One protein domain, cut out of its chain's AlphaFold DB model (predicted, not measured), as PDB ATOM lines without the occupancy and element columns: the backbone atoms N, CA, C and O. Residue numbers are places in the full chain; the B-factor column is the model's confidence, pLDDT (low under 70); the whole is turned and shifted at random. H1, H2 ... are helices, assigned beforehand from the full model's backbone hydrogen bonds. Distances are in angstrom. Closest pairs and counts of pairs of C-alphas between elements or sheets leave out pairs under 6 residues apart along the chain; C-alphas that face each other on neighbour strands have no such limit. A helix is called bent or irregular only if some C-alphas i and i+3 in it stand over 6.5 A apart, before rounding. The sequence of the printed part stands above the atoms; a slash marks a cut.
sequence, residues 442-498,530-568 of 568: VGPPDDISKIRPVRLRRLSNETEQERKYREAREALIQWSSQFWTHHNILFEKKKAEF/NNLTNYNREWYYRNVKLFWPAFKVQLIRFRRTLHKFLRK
ATOM      1  N   VAL A 442     -41.056 -20.016 -52.120       83.44
ATOM      2  CA  VAL A 442     -40.422 -19.535 -50.885       83.44
ATOM      3  C   VAL A 442     -41.254 -18.384 -50.328       83.44
ATOM      4  O   VAL A 442     -41.441 -17.367 -50.993       83.44
ATOM      5  N   GLY A 443     -41.768 -18.554 -49.114       77.64
ATOM      6  CA  GLY A 443     -42.624 -17.575 -48.454       77.64
ATOM      7  C   GLY A 443     -41.878 -16.433 -47.752       77.64
ATOM      8  O   GLY A 443     -40.640 -16.394 -47.721       77.64
ATOM      9  N   PRO A 444     -42.627 -15.487 -47.155       79.20
ATOM     10  CA  PRO A 444     -42.067 -14.522 -46.210       79.20
ATOM     11  C   PRO A 444     -41.502 -15.240 -44.965       79.20
ATOM     12  O   PRO A 444     -41.927 -16.362 -44.682       79.20
ATOM     13  N   PRO A 445     -40.547 -14.643 -44.227       83.71
ATOM     14  CA  PRO A 445     -40.017 -15.233 -42.994       83.71
ATOM     15  C   PRO A 445     -41.141 -15.582 -42.005       83.71
ATOM     16  O   PRO A 445     -42.041 -14.774 -41.793       83.71
ATOM     17  N   ASP A 446     -41.111 -16.778 -41.410       81.70
ATOM     18  CA  ASP A 446     -42.070 -17.167 -40.370       81.70
ATOM     19  C   ASP A 446     -41.902 -16.287 -39.122       81.70
ATOM     20  O   ASP A 446     -40.783 -16.040 -38.672       81.70
ATOM     21  N   ASP A 447     -43.013 -15.834 -38.539       80.77
ATOM     22  CA  ASP A 447     -43.004 -14.832 -37.466       80.77
ATOM     23  C   ASP A 447     -42.196 -15.274 -36.233       80.77
ATOM     24  O   ASP A 447     -41.625 -14.424 -35.545       80.77
ATOM     25  N   ILE A 448     -42.117 -16.585 -35.969       88.76
ATOM     26  CA  ILE A 448     -41.454 -17.146 -34.785       88.76
ATOM     27  C   ILE A 448     -40.080 -17.714 -35.137       88.76
ATOM     28  O   ILE A 448     -39.085 -17.281 -34.567       88.76
ATOM     29  N   SER A 449     -39.992 -18.669 -36.069       90.26
ATOM     30  CA  SER A 449     -38.705 -19.288 -36.437       90.26
ATOM     31  C   SER A 449     -37.791 -18.360 -37.232       90.26
ATOM     32  O   SER A 449     -36.600 -18.637 -37.331       90.26
ATOM     33  N   LYS A 450     -38.330 -17.285 -37.824       89.61
ATOM     34  CA  LYS A 450     -37.643 -16.381 -38.765       89.61
ATOM     35  C   LYS A 450     -37.114 -17.071 -40.032       89.61
ATOM     36  O   LYS A 450     -36.512 -16.422 -40.884       89.61
ATOM     37  N   ILE A 451     -37.396 -18.362 -40.212       88.42
ATOM     38  CA  ILE A 451     -37.063 -19.135 -41.409       88.42
ATOM     39  C   ILE A 451     -38.180 -18.977 -42.437       88.42
ATOM     40  O   ILE A 451     -39.363 -19.054 -42.112       88.42
ATOM     41  N   ARG A 452     -37.814 -18.782 -43.707       86.45
ATOM     42  CA  ARG A 452     -38.781 -18.733 -44.811       86.45
ATOM     43  C   ARG A 452     -39.329 -20.140 -45.091       86.45
ATOM     44  O   ARG A 452     -38.535 -21.048 -45.351       86.45
ATOM     45  N   PRO A 453     -40.656 -20.353 -45.083       84.19
ATOM     46  CA  PRO A 453     -41.234 -21.637 -45.437       84.19
ATOM     47  C   PRO A 453     -41.017 -21.891 -46.931       84.19
ATOM     48  O   PRO A 453     -41.298 -21.033 -47.766       84.19
ATOM     49  N   VAL A 454     -40.538 -23.086 -47.269       85.37
ATOM     50  CA  VAL A 454     -40.328 -23.512 -48.655       85.37
ATOM     51  C   VAL A 454     -41.311 -24.630 -48.981       85.37
ATOM     52  O   VAL A 454     -41.387 -25.622 -48.258       85.37
ATOM     53  N   ARG A 455     -42.057 -24.495 -50.079       84.09
ATOM     54  CA  ARG A 455     -42.865 -25.573 -50.663       84.09
ATOM     55  C   ARG A 455     -42.241 -25.978 -51.989       84.09
ATOM     56  O   ARG A 455     -42.282 -25.219 -52.952       84.09
ATOM     57  N   LEU A 456     -41.650 -27.168 -52.034       88.74
ATOM     58  CA  LEU A 456     -41.000 -27.665 -53.240       88.74
ATOM     59  C   LEU A 456     -42.032 -28.099 -54.283       88.74
ATOM     60  O   LEU A 456     -43.095 -28.641 -53.965       88.74
ATOM     61  N   ARG A 457     -41.696 -27.879 -55.550       85.39
ATOM     62  CA  ARG A 457     -42.531 -28.213 -56.692       85.39
ATOM     63  C   ARG A 457     -42.808 -29.708 -56.750       85.39
ATOM     64  O   ARG A 457     -41.881 -30.515 -56.782       85.39
ATOM     65  N   ARG A 458     -44.081 -30.068 -56.916       87.38
ATOM     66  CA  ARG A 458     -44.509 -31.444 -57.195       87.38
ATOM     67  C   ARG A 458     -44.752 -31.621 -58.691       87.38
ATOM     68  O   ARG A 458     -45.675 -31.032 -59.247       87.38
ATOM     69  N   LEU A 459     -43.899 -32.409 -59.342       82.33
ATOM     70  CA  LEU A 459     -44.083 -32.805 -60.739       82.33
ATOM     71  C   LEU A 459     -45.232 -33.816 -60.850       82.33
ATOM     72  O   LEU A 459     -45.340 -34.717 -60.026       82.33
ATOM     73  N   SER A 460     -46.060 -33.710 -61.890       82.11
ATOM     74  CA  SER A 460     -47.126 -34.691 -62.151       82.11
ATOM     75  C   SER A 460     -46.583 -36.084 -62.492       82.11
ATOM     76  O   SER A 460     -47.233 -37.082 -62.215       82.11
ATOM     77  N   ASN A 461     -45.377 -36.153 -63.057       86.76
ATOM     78  CA  ASN A 461     -44.657 -37.373 -63.422       86.76
ATOM     79  C   ASN A 461     -43.382 -37.572 -62.576       86.76
ATOM     80  O   ASN A 461     -42.340 -37.998 -63.088       86.76
ATOM     81  N   GLU A 462     -43.433 -37.196 -61.294       89.27
ATOM     82  CA  GLU A 462     -42.322 -37.357 -60.354       89.27
ATOM     83  C   GLU A 462     -41.938 -38.841 -60.219       89.27
ATOM     84  O   GLU A 462     -42.775 -39.688 -59.914       89.27
ATOM     85  N   THR A 463     -40.665 -39.168 -60.462       92.46
ATOM     86  CA  THR A 463     -40.148 -40.515 -60.173       92.46
ATOM     87  C   THR A 463     -40.082 -40.761 -58.667       92.46
ATOM     88  O   THR A 463     -39.997 -39.823 -57.874       92.46
ATOM     89  N   GLU A 464     -40.043 -42.025 -58.245       92.85
ATOM     90  CA  GLU A 464     -39.921 -42.361 -56.823       92.85
ATOM     91  C   GLU A 464     -38.664 -41.738 -56.179       92.85
ATOM     92  O   GLU A 464     -38.711 -41.271 -55.042       92.85
ATOM     93  N   GLN A 465     -37.554 -41.672 -56.921       92.52
ATOM     94  CA  GLN A 465     -36.309 -41.039 -56.483       92.52
ATOM     95  C   GLN A 465     -36.449 -39.517 -56.343       92.52
ATOM     96  O   GLN A 465     -35.954 -38.955 -55.367       92.52
ATOM     97  N   GLU A 466     -37.129 -38.849 -57.282       93.23
ATOM     98  CA  GLU A 466     -37.423 -37.412 -57.179       93.23
ATOM     99  C   GLU A 466     -38.305 -37.108 -55.968       93.23
ATOM    100  O   GLU A 466     -37.969 -36.211 -55.194       93.23
ATOM    101  N   ARG A 467     -39.348 -37.921 -55.746       93.54
ATOM    102  CA  ARG A 467     -40.238 -37.811 -54.587       93.54
ATOM    103  C   ARG A 467     -39.469 -37.964 -53.280       93.54
ATOM    104  O   ARG A 467     -39.546 -37.083 -52.428       93.54
ATOM    105  N   LYS A 468     -38.667 -39.028 -53.151       93.55
ATOM    106  CA  LYS A 468     -37.831 -39.286 -51.965       93.55
ATOM    107  C   LYS A 468     -36.859 -38.137 -51.687       93.55
ATOM    108  O   LYS A 468     -36.688 -37.740 -50.539       93.55
ATOM    109  N   TYR A 469     -36.236 -37.574 -52.725       95.14
ATOM    110  CA  TYR A 469     -35.340 -36.427 -52.570       95.14
ATOM    111  C   TYR A 469     -36.084 -35.163 -52.124       95.14
ATOM    112  O   TYR A 469     -35.624 -34.460 -51.223       95.14
ATOM    113  N   ARG A 470     -37.242 -34.876 -52.728       94.03
ATOM    114  CA  ARG A 470     -38.081 -33.732 -52.366       94.03
ATOM    115  C   ARG A 470     -38.568 -33.832 -50.921       94.03
ATOM    116  O   ARG A 470     -38.396 -32.880 -50.169       94.03
ATOM    117  N   GLU A 471     -39.104 -34.981 -50.524       93.83
ATOM    118  CA  GLU A 471     -39.572 -35.242 -49.156       93.83
ATOM    119  C   GLU A 471     -38.432 -35.133 -48.135       93.83
ATOM    120  O   GLU A 471     -38.611 -34.530 -47.080       93.83
ATOM    121  N   ALA A 472     -37.230 -35.619 -48.465       94.37
ATOM    122  CA  ALA A 472     -36.063 -35.473 -47.596       94.37
ATOM    123  C   ALA A 472     -35.647 -34.001 -47.404       94.37
ATOM    124  O   ALA A 472     -35.282 -33.601 -46.297       94.37
ATOM    125  N   ARG A 473     -35.732 -33.174 -48.456       95.17
ATOM    126  CA  ARG A 473     -35.497 -31.721 -48.359       95.17
ATOM    127  C   ARG A 473     -36.581 -31.021 -47.542       95.17
ATOM    128  O   ARG A 473     -36.250 -30.209 -46.686       95.17
ATOM    129  N   GLU A 474     -37.853 -31.334 -47.788       92.84
ATOM    130  CA  GLU A 474     -38.987 -30.791 -47.022       92.84
ATOM    131  C   GLU A 474     -38.837 -31.120 -45.526       92.84
ATOM    132  O   GLU A 474     -38.945 -30.224 -44.690       92.84
ATOM    133  N   ALA A 475     -38.478 -32.363 -45.189       93.61
ATOM    134  CA  ALA A 475     -38.241 -32.797 -43.814       93.61
ATOM    135  C   ALA A 475     -37.053 -32.074 -43.148       93.61
ATOM    136  O   ALA A 475     -37.137 -31.707 -41.974       93.61
ATOM    137  N   LEU A 476     -35.957 -31.833 -43.881       94.66
ATOM    138  CA  LEU A 476     -34.821 -31.040 -43.390       94.66
ATOM    139  C   LEU A 476     -35.237 -29.599 -43.065       94.66
ATOM    140  O   LEU A 476     -34.912 -29.091 -41.992       94.66
ATOM    141  N   ILE A 477     -35.956 -28.951 -43.984       92.44
ATOM    142  CA  ILE A 477     -36.410 -27.564 -43.830       92.44
ATOM    143  C   ILE A 477     -37.384 -27.455 -42.653       92.44
ATOM    144  O   ILE A 477     -37.249 -26.557 -41.823       92.44
ATOM    145  N   GLN A 478     -38.321 -28.399 -42.532       92.90
ATOM    146  CA  GLN A 478     -39.275 -28.449 -41.426       92.90
ATOM    147  C   GLN A 478     -38.580 -28.649 -40.075       92.90
ATOM    148  O   GLN A 478     -38.897 -27.942 -39.122       92.90
ATOM    149  N   TRP A 479     -37.613 -29.566 -39.997       96.04
ATOM    150  CA  TRP A 479     -36.822 -29.787 -38.784       96.04
ATOM    151  C   TRP A 479     -36.043 -28.531 -38.370       96.04
ATOM    152  O   TRP A 479     -36.059 -28.153 -37.200       96.04
ATOM    153  N   SER A 480     -35.416 -27.846 -39.333       95.35
ATOM    154  CA  SER A 480     -34.698 -26.594 -39.074       95.35
ATOM    155  C   SER A 480     -35.650 -25.500 -38.577       95.35
ATOM    156  O   SER A 480     -35.391 -24.892 -37.541       95.35
ATOM    157  N   SER A 481     -36.799 -25.313 -39.234       93.27
ATOM    158  CA  SER A 481     -37.827 -24.359 -38.794       93.27
ATOM    159  C   SER A 481     -38.315 -24.651 -37.369       93.27
ATOM    160  O   SER A 481     -38.359 -23.734 -36.554       93.27
ATOM    161  N   GLN A 482     -38.581 -25.915 -37.023       95.09
ATOM    162  CA  GLN A 482     -38.994 -26.315 -35.671       95.09
ATOM    163  C   GLN A 482     -37.936 -26.009 -34.605       95.09
ATOM    164  O   GLN A 482     -38.284 -25.508 -33.534       95.09
ATOM    165  N   PHE A 483     -36.657 -26.274 -34.897       96.99
ATOM    166  CA  PHE A 483     -35.559 -25.938 -33.988       96.99
ATOM    167  C   PHE A 483     -35.546 -24.435 -33.681       96.99
ATOM    168  O   PHE A 483     -35.567 -24.044 -32.515       96.99
ATOM    169  N   TRP A 484     -35.593 -23.594 -34.716       96.31
ATOM    170  CA  TRP A 484     -35.571 -22.141 -34.544       96.31
ATOM    171  C   TRP A 484     -36.857 -21.586 -33.934       96.31
ATOM    172  O   TRP A 484     -36.789 -20.629 -33.171       96.31
ATOM    173  N   THR A 485     -38.023 -22.203 -34.167       94.57
ATOM    174  CA  THR A 485     -39.245 -21.871 -33.415       94.57
ATOM    175  C   THR A 485     -39.008 -22.037 -31.913       94.57
ATOM    176  O   THR A 485     -39.294 -21.119 -31.148       94.57
ATOM    177  N   HIS A 486     -38.475 -23.183 -31.481       95.33
ATOM    178  CA  HIS A 486     -38.238 -23.450 -30.062       95.33
ATOM    179  C   HIS A 486     -37.150 -22.536 -29.480       95.33
ATOM    180  O   HIS A 486     -37.349 -21.941 -28.420       95.33
ATOM    181  N   HIS A 487     -36.034 -22.377 -30.197       96.62
ATOM    182  CA  HIS A 487     -34.920 -21.529 -29.781       96.62
ATOM    183  C   HIS A 487     -35.339 -20.061 -29.623       96.62
ATOM    184  O   HIS A 487     -35.045 -19.447 -28.600       96.62
ATOM    185  N   ASN A 488     -36.092 -19.512 -30.582       95.19
ATOM    186  CA  ASN A 488     -36.517 -18.113 -30.546       95.19
ATOM    187  C   ASN A 488     -37.570 -17.854 -29.459       95.19
ATOM    188  O   ASN A 488     -37.525 -16.815 -28.804       95.19
ATOM    189  N   ILE A 489     -38.485 -18.803 -29.207       95.11
ATOM    190  CA  ILE A 489     -39.417 -18.714 -28.068       95.11
ATOM    191  C   ILE A 489     -38.642 -18.677 -26.746       95.11
ATOM    192  O   ILE A 489     -38.948 -17.862 -25.875       95.11
ATOM    193  N   LEU A 490     -37.636 -19.545 -26.593       95.76
ATOM    194  CA  LEU A 490     -36.798 -19.580 -25.397       95.76
ATOM    195  C   LEU A 490     -36.005 -18.278 -25.226       95.76
ATOM    196  O   LEU A 490     -35.961 -17.743 -24.120       95.76
ATOM    197  N   PHE A 491     -35.427 -17.756 -26.309       95.45
ATOM    198  CA  PHE A 491     -34.707 -16.486 -26.325       95.45
ATOM    199  C   PHE A 491     -35.588 -15.323 -25.872       95.45
ATOM    200  O   PHE A 491     -35.218 -14.616 -24.940       95.45
ATOM    201  N   GLU A 492     -36.773 -15.152 -26.463       92.25
ATOM    202  CA  GLU A 492     -37.677 -14.056 -26.094       92.25
ATOM    203  C   GLU A 492     -38.184 -14.191 -24.652       92.25
ATOM    204  O   GLU A 492     -38.257 -13.196 -23.930       92.25
ATOM    205  N   LYS A 493     -38.452 -15.420 -24.184       94.31
ATOM    206  CA  LYS A 493     -38.796 -15.674 -22.778       94.31
ATOM    207  C   LYS A 493     -37.661 -15.247 -21.841       94.31
ATOM    208  O   LYS A 493     -37.892 -14.482 -20.908       94.31
ATOM    209  N   LYS A 494     -36.435 -15.707 -22.104       94.14
ATOM    210  CA  LYS A 494     -35.251 -15.395 -21.289       94.14
ATOM    211  C   LYS A 494     -34.902 -13.911 -21.319       94.14
ATOM    212  O   LYS A 494     -34.552 -13.340 -20.291       94.14
ATOM    213  N   LYS A 495     -35.069 -13.268 -22.471       92.00
ATOM    214  CA  LYS A 495     -34.888 -11.829 -22.651       92.00
ATOM    215  C   LYS A 495     -35.901 -11.029 -21.838       92.00
ATOM    216  O   LYS A 495     -35.524 -10.055 -21.193       92.00
ATOM    217  N   ALA A 496     -37.172 -11.434 -21.838       90.25
ATOM    218  CA  ALA A 496     -38.205 -10.793 -21.030       90.25
ATOM    219  C   ALA A 496     -37.926 -10.940 -19.523       90.25
ATOM    220  O   ALA A 496     -37.989  -9.941 -18.807       90.25
ATOM    221  N   GLU A 497     -37.545 -12.142 -19.065       91.73
ATOM    222  CA  GLU A 497     -37.111 -12.404 -17.681       91.73
ATOM    223  C   GLU A 497     -35.932 -11.493 -17.286       91.73
ATOM    224  O   GLU A 497     -35.981 -10.834 -16.247       91.73
ATOM    225  N   PHE A 498     -34.911 -11.392 -18.146       91.27
ATOM    226  CA  PHE A 498     -33.739 -10.542 -17.924       91.27
ATOM    227  C   PHE A 498     -34.107  -9.056 -17.829       91.27
ATOM    228  O   PHE A 498     -33.717  -8.370 -16.885       91.27
ATOM    229  N   ASN A 530     -24.101 -25.692 -26.534       95.70
ATOM    230  CA  ASN A 530     -24.222 -27.117 -26.858       95.70
ATOM    231  C   ASN A 530     -25.419 -27.407 -27.779       95.70
ATOM    232  O   ASN A 530     -25.295 -28.189 -28.722       95.70
ATOM    233  N   ASN A 531     -26.563 -26.749 -27.561       95.38
ATOM    234  CA  ASN A 531     -27.757 -26.918 -28.394       95.38
ATOM    235  C   ASN A 531     -27.527 -26.403 -29.820       95.38
ATOM    236  O   ASN A 531     -27.847 -27.096 -30.786       95.38
ATOM    237  N   LEU A 532     -26.932 -25.214 -29.956       95.74
ATOM    238  CA  LEU A 532     -26.584 -24.610 -31.245       95.74
ATOM    239  C   LEU A 532     -25.508 -25.424 -31.980       95.74
ATOM    240  O   LEU A 532     -25.600 -25.628 -33.191       95.74
ATOM    241  N   THR A 533     -24.525 -25.956 -31.251       94.53
ATOM    242  CA  THR A 533     -23.477 -26.825 -31.807       94.53
ATOM    243  C   THR A 533     -24.058 -28.145 -32.317       94.53
ATOM    244  O   THR A 533     -23.766 -28.551 -33.444       94.53
ATOM    245  N   ASN A 534     -24.941 -28.783 -31.542       96.41
ATOM    246  CA  ASN A 534     -25.645 -29.998 -31.956       96.41
ATOM    247  C   ASN A 534     -26.550 -29.749 -33.167       96.41
ATOM    248  O   ASN A 534     -26.544 -30.550 -34.103       96.41
ATOM    249  N   TYR A 535     -27.268 -28.621 -33.195       96.72
ATOM    250  CA  TYR A 535     -28.041 -28.200 -34.360       96.72
ATOM    251  C   TYR A 535     -27.161 -28.060 -35.600       96.72
ATOM    252  O   TYR A 535     -27.471 -28.659 -36.625       96.72
ATOM    253  N   ASN A 536     -26.044 -27.334 -35.513       95.59
ATOM    254  CA  ASN A 536     -25.142 -27.146 -36.648       95.59
ATOM    255  C   ASN A 536     -24.589 -28.486 -37.147       95.59
ATOM    256  O   ASN A 536     -24.604 -28.749 -38.350       95.59
ATOM    257  N   ARG A 537     -24.162 -29.369 -36.237       95.46
ATOM    258  CA  ARG A 537     -23.665 -30.710 -36.578       95.46
ATOM    259  C   ARG A 537     -24.720 -31.541 -37.309       95.46
ATOM    260  O   ARG A 537     -24.426 -32.113 -38.359       95.46
ATOM    261  N   GLU A 538     -25.942 -31.586 -36.785       95.85
ATOM    262  CA  GLU A 538     -27.050 -32.333 -37.388       95.85
ATOM    263  C   GLU A 538     -27.495 -31.705 -38.717       95.85
ATOM    264  O   GLU A 538     -27.778 -32.415 -39.684       95.85
ATOM    265  N   TRP A 539     -27.482 -30.374 -38.813       95.50
ATOM    266  CA  TRP A 539     -27.775 -29.644 -40.040       95.50
ATOM    267  C   TRP A 539     -26.775 -30.008 -41.140       95.50
ATOM    268  O   TRP A 539     -27.196 -30.385 -42.237       95.50
ATOM    269  N   TYR A 540     -25.468 -29.991 -40.854       95.09
ATOM    270  CA  TYR A 540     -24.446 -30.431 -41.808       95.09
ATOM    271  C   TYR A 540     -24.633 -31.899 -42.191       95.09
ATOM    272  O   TYR A 540     -24.655 -32.219 -43.377       95.09
ATOM    273  N   TYR A 541     -24.840 -32.788 -41.218       95.72
ATOM    274  CA  TYR A 541     -25.046 -34.214 -41.468       95.72
ATOM    275  C   TYR A 541     -26.237 -34.487 -42.400       95.72
ATOM    276  O   TYR A 541     -26.117 -35.233 -43.377       95.72
ATOM    277  N   ARG A 542     -27.386 -33.853 -42.140       95.31
ATOM    278  CA  ARG A 542     -28.586 -34.010 -42.968       95.31
ATOM    279  C   ARG A 542     -28.416 -33.412 -44.361       95.31
ATOM    280  O   ARG A 542     -28.854 -34.033 -45.324       95.31
ATOM    281  N   ASN A 543     -27.751 -32.262 -44.492       93.11
ATOM    282  CA  ASN A 543     -27.433 -31.689 -45.803       93.11
ATOM    283  C   ASN A 543     -26.472 -32.585 -46.592       93.11
ATOM    284  O   ASN A 543     -26.699 -32.831 -47.774       93.11
ATOM    285  N   VAL A 544     -25.456 -33.158 -45.940       94.02
ATOM    286  CA  VAL A 544     -24.526 -34.092 -46.588       94.02
ATOM    287  C   VAL A 544     -25.254 -35.353 -47.070       94.02
ATOM    288  O   VAL A 544     -25.040 -35.804 -48.195       94.02
ATOM    289  N   LYS A 545     -26.197 -35.886 -46.283       93.25
ATOM    290  CA  LYS A 545     -27.051 -37.016 -46.699       93.25
ATOM    291  C   LYS A 545     -27.891 -36.738 -47.948       93.25
ATOM    292  O   LYS A 545     -28.265 -37.688 -48.637       93.25
ATOM    293  N   LEU A 546     -28.188 -35.475 -48.257       94.99
ATOM    294  CA  LEU A 546     -28.954 -35.105 -49.447       94.99
ATOM    295  C   LEU A 546     -28.133 -35.161 -50.740       94.99
ATOM    296  O   LEU A 546     -28.746 -35.271 -51.802       94.99
ATOM    297  N   PHE A 547     -26.793 -35.159 -50.689       92.54
ATOM    298  CA  PHE A 547     -25.956 -35.185 -51.899       92.54
ATOM    299  C   PHE A 547     -26.230 -36.403 -52.784       92.54
ATOM    300  O   PHE A 547     -26.373 -36.264 -53.997       92.54
ATOM    301  N   TRP A 548     -26.345 -37.597 -52.199       91.68
ATOM    302  CA  TRP A 548     -26.527 -38.821 -52.982       91.68
ATOM    303  C   TRP A 548     -27.913 -38.919 -53.652       91.68
ATOM    304  O   TRP A 548     -27.977 -39.172 -54.860       91.68
ATOM    305  N   PRO A 549     -29.034 -38.659 -52.948       94.11
ATOM    306  CA  PRO A 549     -30.334 -38.484 -53.593       94.11
ATOM    307  C   PRO A 549     -30.349 -37.360 -54.640       94.11
ATOM    308  O   PRO A 549     -30.906 -37.558 -55.720       94.11
ATOM    309  N   ALA A 550     -29.703 -36.219 -54.368       93.48
ATOM    310  CA  ALA A 550     -29.613 -35.103 -55.311       93.48
ATOM    311  C   ALA A 550     -28.907 -35.515 -56.607       93.48
ATOM    312  O   ALA A 550     -29.411 -35.243 -57.697       93.48
ATOM    313  N   PHE A 551     -27.782 -36.223 -56.493       94.10
ATOM    314  CA  PHE A 551     -27.027 -36.749 -57.626       94.10
ATOM    315  C   PHE A 551     -27.876 -37.703 -58.479       94.10
ATOM    316  O   PHE A 551     -27.985 -37.518 -59.692       94.10
ATOM    317  N   LYS A 552     -28.567 -38.668 -57.852       93.67
ATOM    318  CA  LYS A 552     -29.487 -39.585 -58.553       93.67
ATOM    319  C   LYS A 552     -30.592 -38.839 -59.301       93.67
ATOM    320  O   LYS A 552     -30.885 -39.160 -60.451       93.67
ATOM    321  N   VAL A 553     -31.189 -37.828 -58.671       93.04
ATOM    322  CA  VAL A 553     -32.225 -36.999 -59.297       93.04
ATOM    323  C   VAL A 553     -31.667 -36.173 -60.452       93.04
ATOM    324  O   VAL A 553     -32.325 -36.067 -61.488       93.04
ATOM    325  N   GLN A 554     -30.449 -35.640 -60.333       90.68
ATOM    326  CA  GLN A 554     -29.814 -34.916 -61.433       90.68
ATOM    327  C   GLN A 554     -29.514 -35.814 -62.629       90.68
ATOM    328  O   GLN A 554     -29.742 -35.379 -63.753       90.68
ATOM    329  N   LEU A 555     -29.137 -37.079 -62.424       93.10
ATOM    330  CA  LEU A 555     -29.017 -38.043 -63.522       93.10
ATOM    331  C   LEU A 555     -30.363 -38.300 -64.223       93.10
ATOM    332  O   LEU A 555     -30.422 -38.336 -65.452       93.10
ATOM    333  N   ILE A 556     -31.461 -38.433 -63.468       90.51
ATOM    334  CA  ILE A 556     -32.812 -38.607 -64.034       90.51
ATOM    335  C   ILE A 556     -33.226 -37.371 -64.843       90.51
ATOM    336  O   ILE A 556     -33.711 -37.491 -65.971       90.51
ATOM    337  N   ARG A 557     -33.015 -36.175 -64.290       89.06
ATOM    338  CA  ARG A 557     -33.331 -34.905 -64.957       89.06
ATOM    339  C   ARG A 557     -32.475 -34.698 -66.201       89.06
ATOM    340  O   ARG A 557     -33.022 -34.339 -67.237       89.06
ATOM    341  N   PHE A 558     -31.184 -35.013 -66.133       90.27
ATOM    342  CA  PHE A 558     -30.272 -34.975 -67.271       90.27
ATOM    343  C   PHE A 558     -30.742 -35.896 -68.402       90.27
ATOM    344  O   PHE A 558     -30.878 -35.440 -69.534       90.27
ATOM    345  N   ARG A 559     -31.111 -37.151 -68.100       90.33
ATOM    346  CA  ARG A 559     -31.676 -38.087 -69.092       90.33
ATOM    347  C   ARG A 559     -32.961 -37.557 -69.736       90.33
ATOM    348  O   ARG A 559     -33.137 -37.691 -70.943       90.33
ATOM    349  N   ARG A 560     -33.849 -36.919 -68.962       86.98
ATOM    350  CA  ARG A 560     -35.072 -36.281 -69.488       86.98
ATOM    351  C   ARG A 560     -34.761 -35.102 -70.410       86.98
ATOM    352  O   ARG A 560     -35.426 -34.948 -71.432       86.98
ATOM    353  N   THR A 561     -33.775 -34.278 -70.061       83.28
ATOM    354  CA  THR A 561     -33.328 -33.156 -70.898       83.28
ATOM    355  C   THR A 561     -32.694 -33.663 -72.190       83.28
ATOM    356  O   THR A 561     -33.073 -33.196 -73.259       83.28
ATOM    357  N   LEU A 562     -31.831 -34.681 -72.110       87.96
ATOM    358  CA  LEU A 562     -31.207 -35.317 -73.271       87.96
ATOM    359  C   LEU A 562     -32.255 -35.928 -74.214       87.96
ATOM    360  O   LEU A 562     -32.230 -35.670 -75.408       87.96
ATOM    361  N   HIS A 563     -33.245 -36.651 -73.683       83.58
ATOM    362  CA  HIS A 563     -34.330 -37.223 -74.488       83.58
ATOM    363  C   HIS A 563     -35.230 -36.148 -75.132       83.58
ATOM    364  O   HIS A 563     -35.787 -36.369 -76.206       83.58
ATOM    365  N   LYS A 564     -35.413 -34.983 -74.495       79.68
ATOM    366  CA  LYS A 564     -36.116 -33.843 -75.113       79.68
ATOM    367  C   LYS A 564     -35.285 -33.171 -76.198       79.68
ATOM    368  O   LYS A 564     -35.867 -32.698 -77.165       79.68
ATOM    369  N   PHE A 565     -33.969 -33.116 -76.017       79.80
ATOM    370  CA  PHE A 565     -33.045 -32.557 -76.994       79.80
ATOM    371  C   PHE A 565     -32.955 -33.446 -78.237       79.80
ATOM    372  O   PHE A 565     -33.074 -32.932 -79.330       79.80
ATOM    373  N   LEU A 566     -32.876 -34.772 -78.071       84.47
ATOM    374  CA  LEU A 566     -32.849 -35.745 -79.175       84.47
ATOM    375  C   LEU A 566     -34.193 -35.913 -79.917       84.47
ATOM    376  O   LEU A 566     -34.232 -36.551 -80.962       84.47
ATOM    377  N   ARG A 567     -35.307 -35.419 -79.355       78.10
ATOM    378  CA  ARG A 567     -36.633 -35.406 -80.010       78.10
ATOM    379  C   ARG A 567     -36.935 -34.101 -80.752       78.10
ATOM    380  O   ARG A 567     -37.941 -34.055 -81.456       78.10
ATOM    381  N   LYS A 568     -36.157 -33.050 -80.500       61.19
ATOM    382  CA  LYS A 568     -36.176 -31.816 -81.285       61.19
ATOM    383  C   LYS A 568     -35.203 -31.964 -82.438       61.19
ATOM    384  O   LYS A 568     -35.482 -31.315 -83.464       61.19
TER     385      LYS A 568
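AT A GLANCE: This is residues 442 to 498 and 530 to 568 of the 568 residues of the protein "TGT domain-containing protein" of Wuchereria bancrofti (UniProt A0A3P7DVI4). Two long helices make a rod: H1 and the first arm of the bent helix H2, H2a, run side by side in opposite directions, while the second arm, H2b, turns across the start of H1 and runs on past it; the stretch 442 to 463 runs along H1 on the side away from H2a. Residues 493 to 498 and 558 to 568 stick out at opposite ends. The 96 printed residues, all helix in class with H1 then H2 and no named strand, are only just loose, close to extended: radius of gyration of the C-alphas 18.2 A, spans 67 by 26 by 18 A.

IN THESE COORDINATES: After residues 442 to 463, H1, residues 464 to 498, is 50.6 A long from C-alpha 464 at (-39.921, -42.361, -56.823). H2, residues 530 to 565, was assigned as one helix by its hydrogen bonds but is bent: C-alphas 545 and 548 are 6.6 A apart. Its arms are H2a, 530 to 545, 22.4 A, and H2b, 548 to 565, 25.7 A, ending at (-33.045, -32.557, -76.994).

HOW THE PARTS SIT: H1, with residues 476 to 483 alone, touches H2a, opposite ways at a shallow tilt of 12 degrees; the closest C-alphas, of Leu 476 and Arg 542, are 6.9 A apart. Residues 465 to 469 alone touch 549 to 553 of H2b, opposite ways at a steep 48 degrees; closest are C-alphas of Tyr 469 and Pro 549, 5.5 A. In H1, H2a and H2b every O i to N i+4 pair is within hydrogen-bond range.

THE WHOLE: C-alphas 498 and 567 are farthest apart, 66.9 A. Residues 499 to 529 are cut out, a gap of 21.1 A between C-alphas 498 and 530. Residue 568 alone has pLDDT under 70.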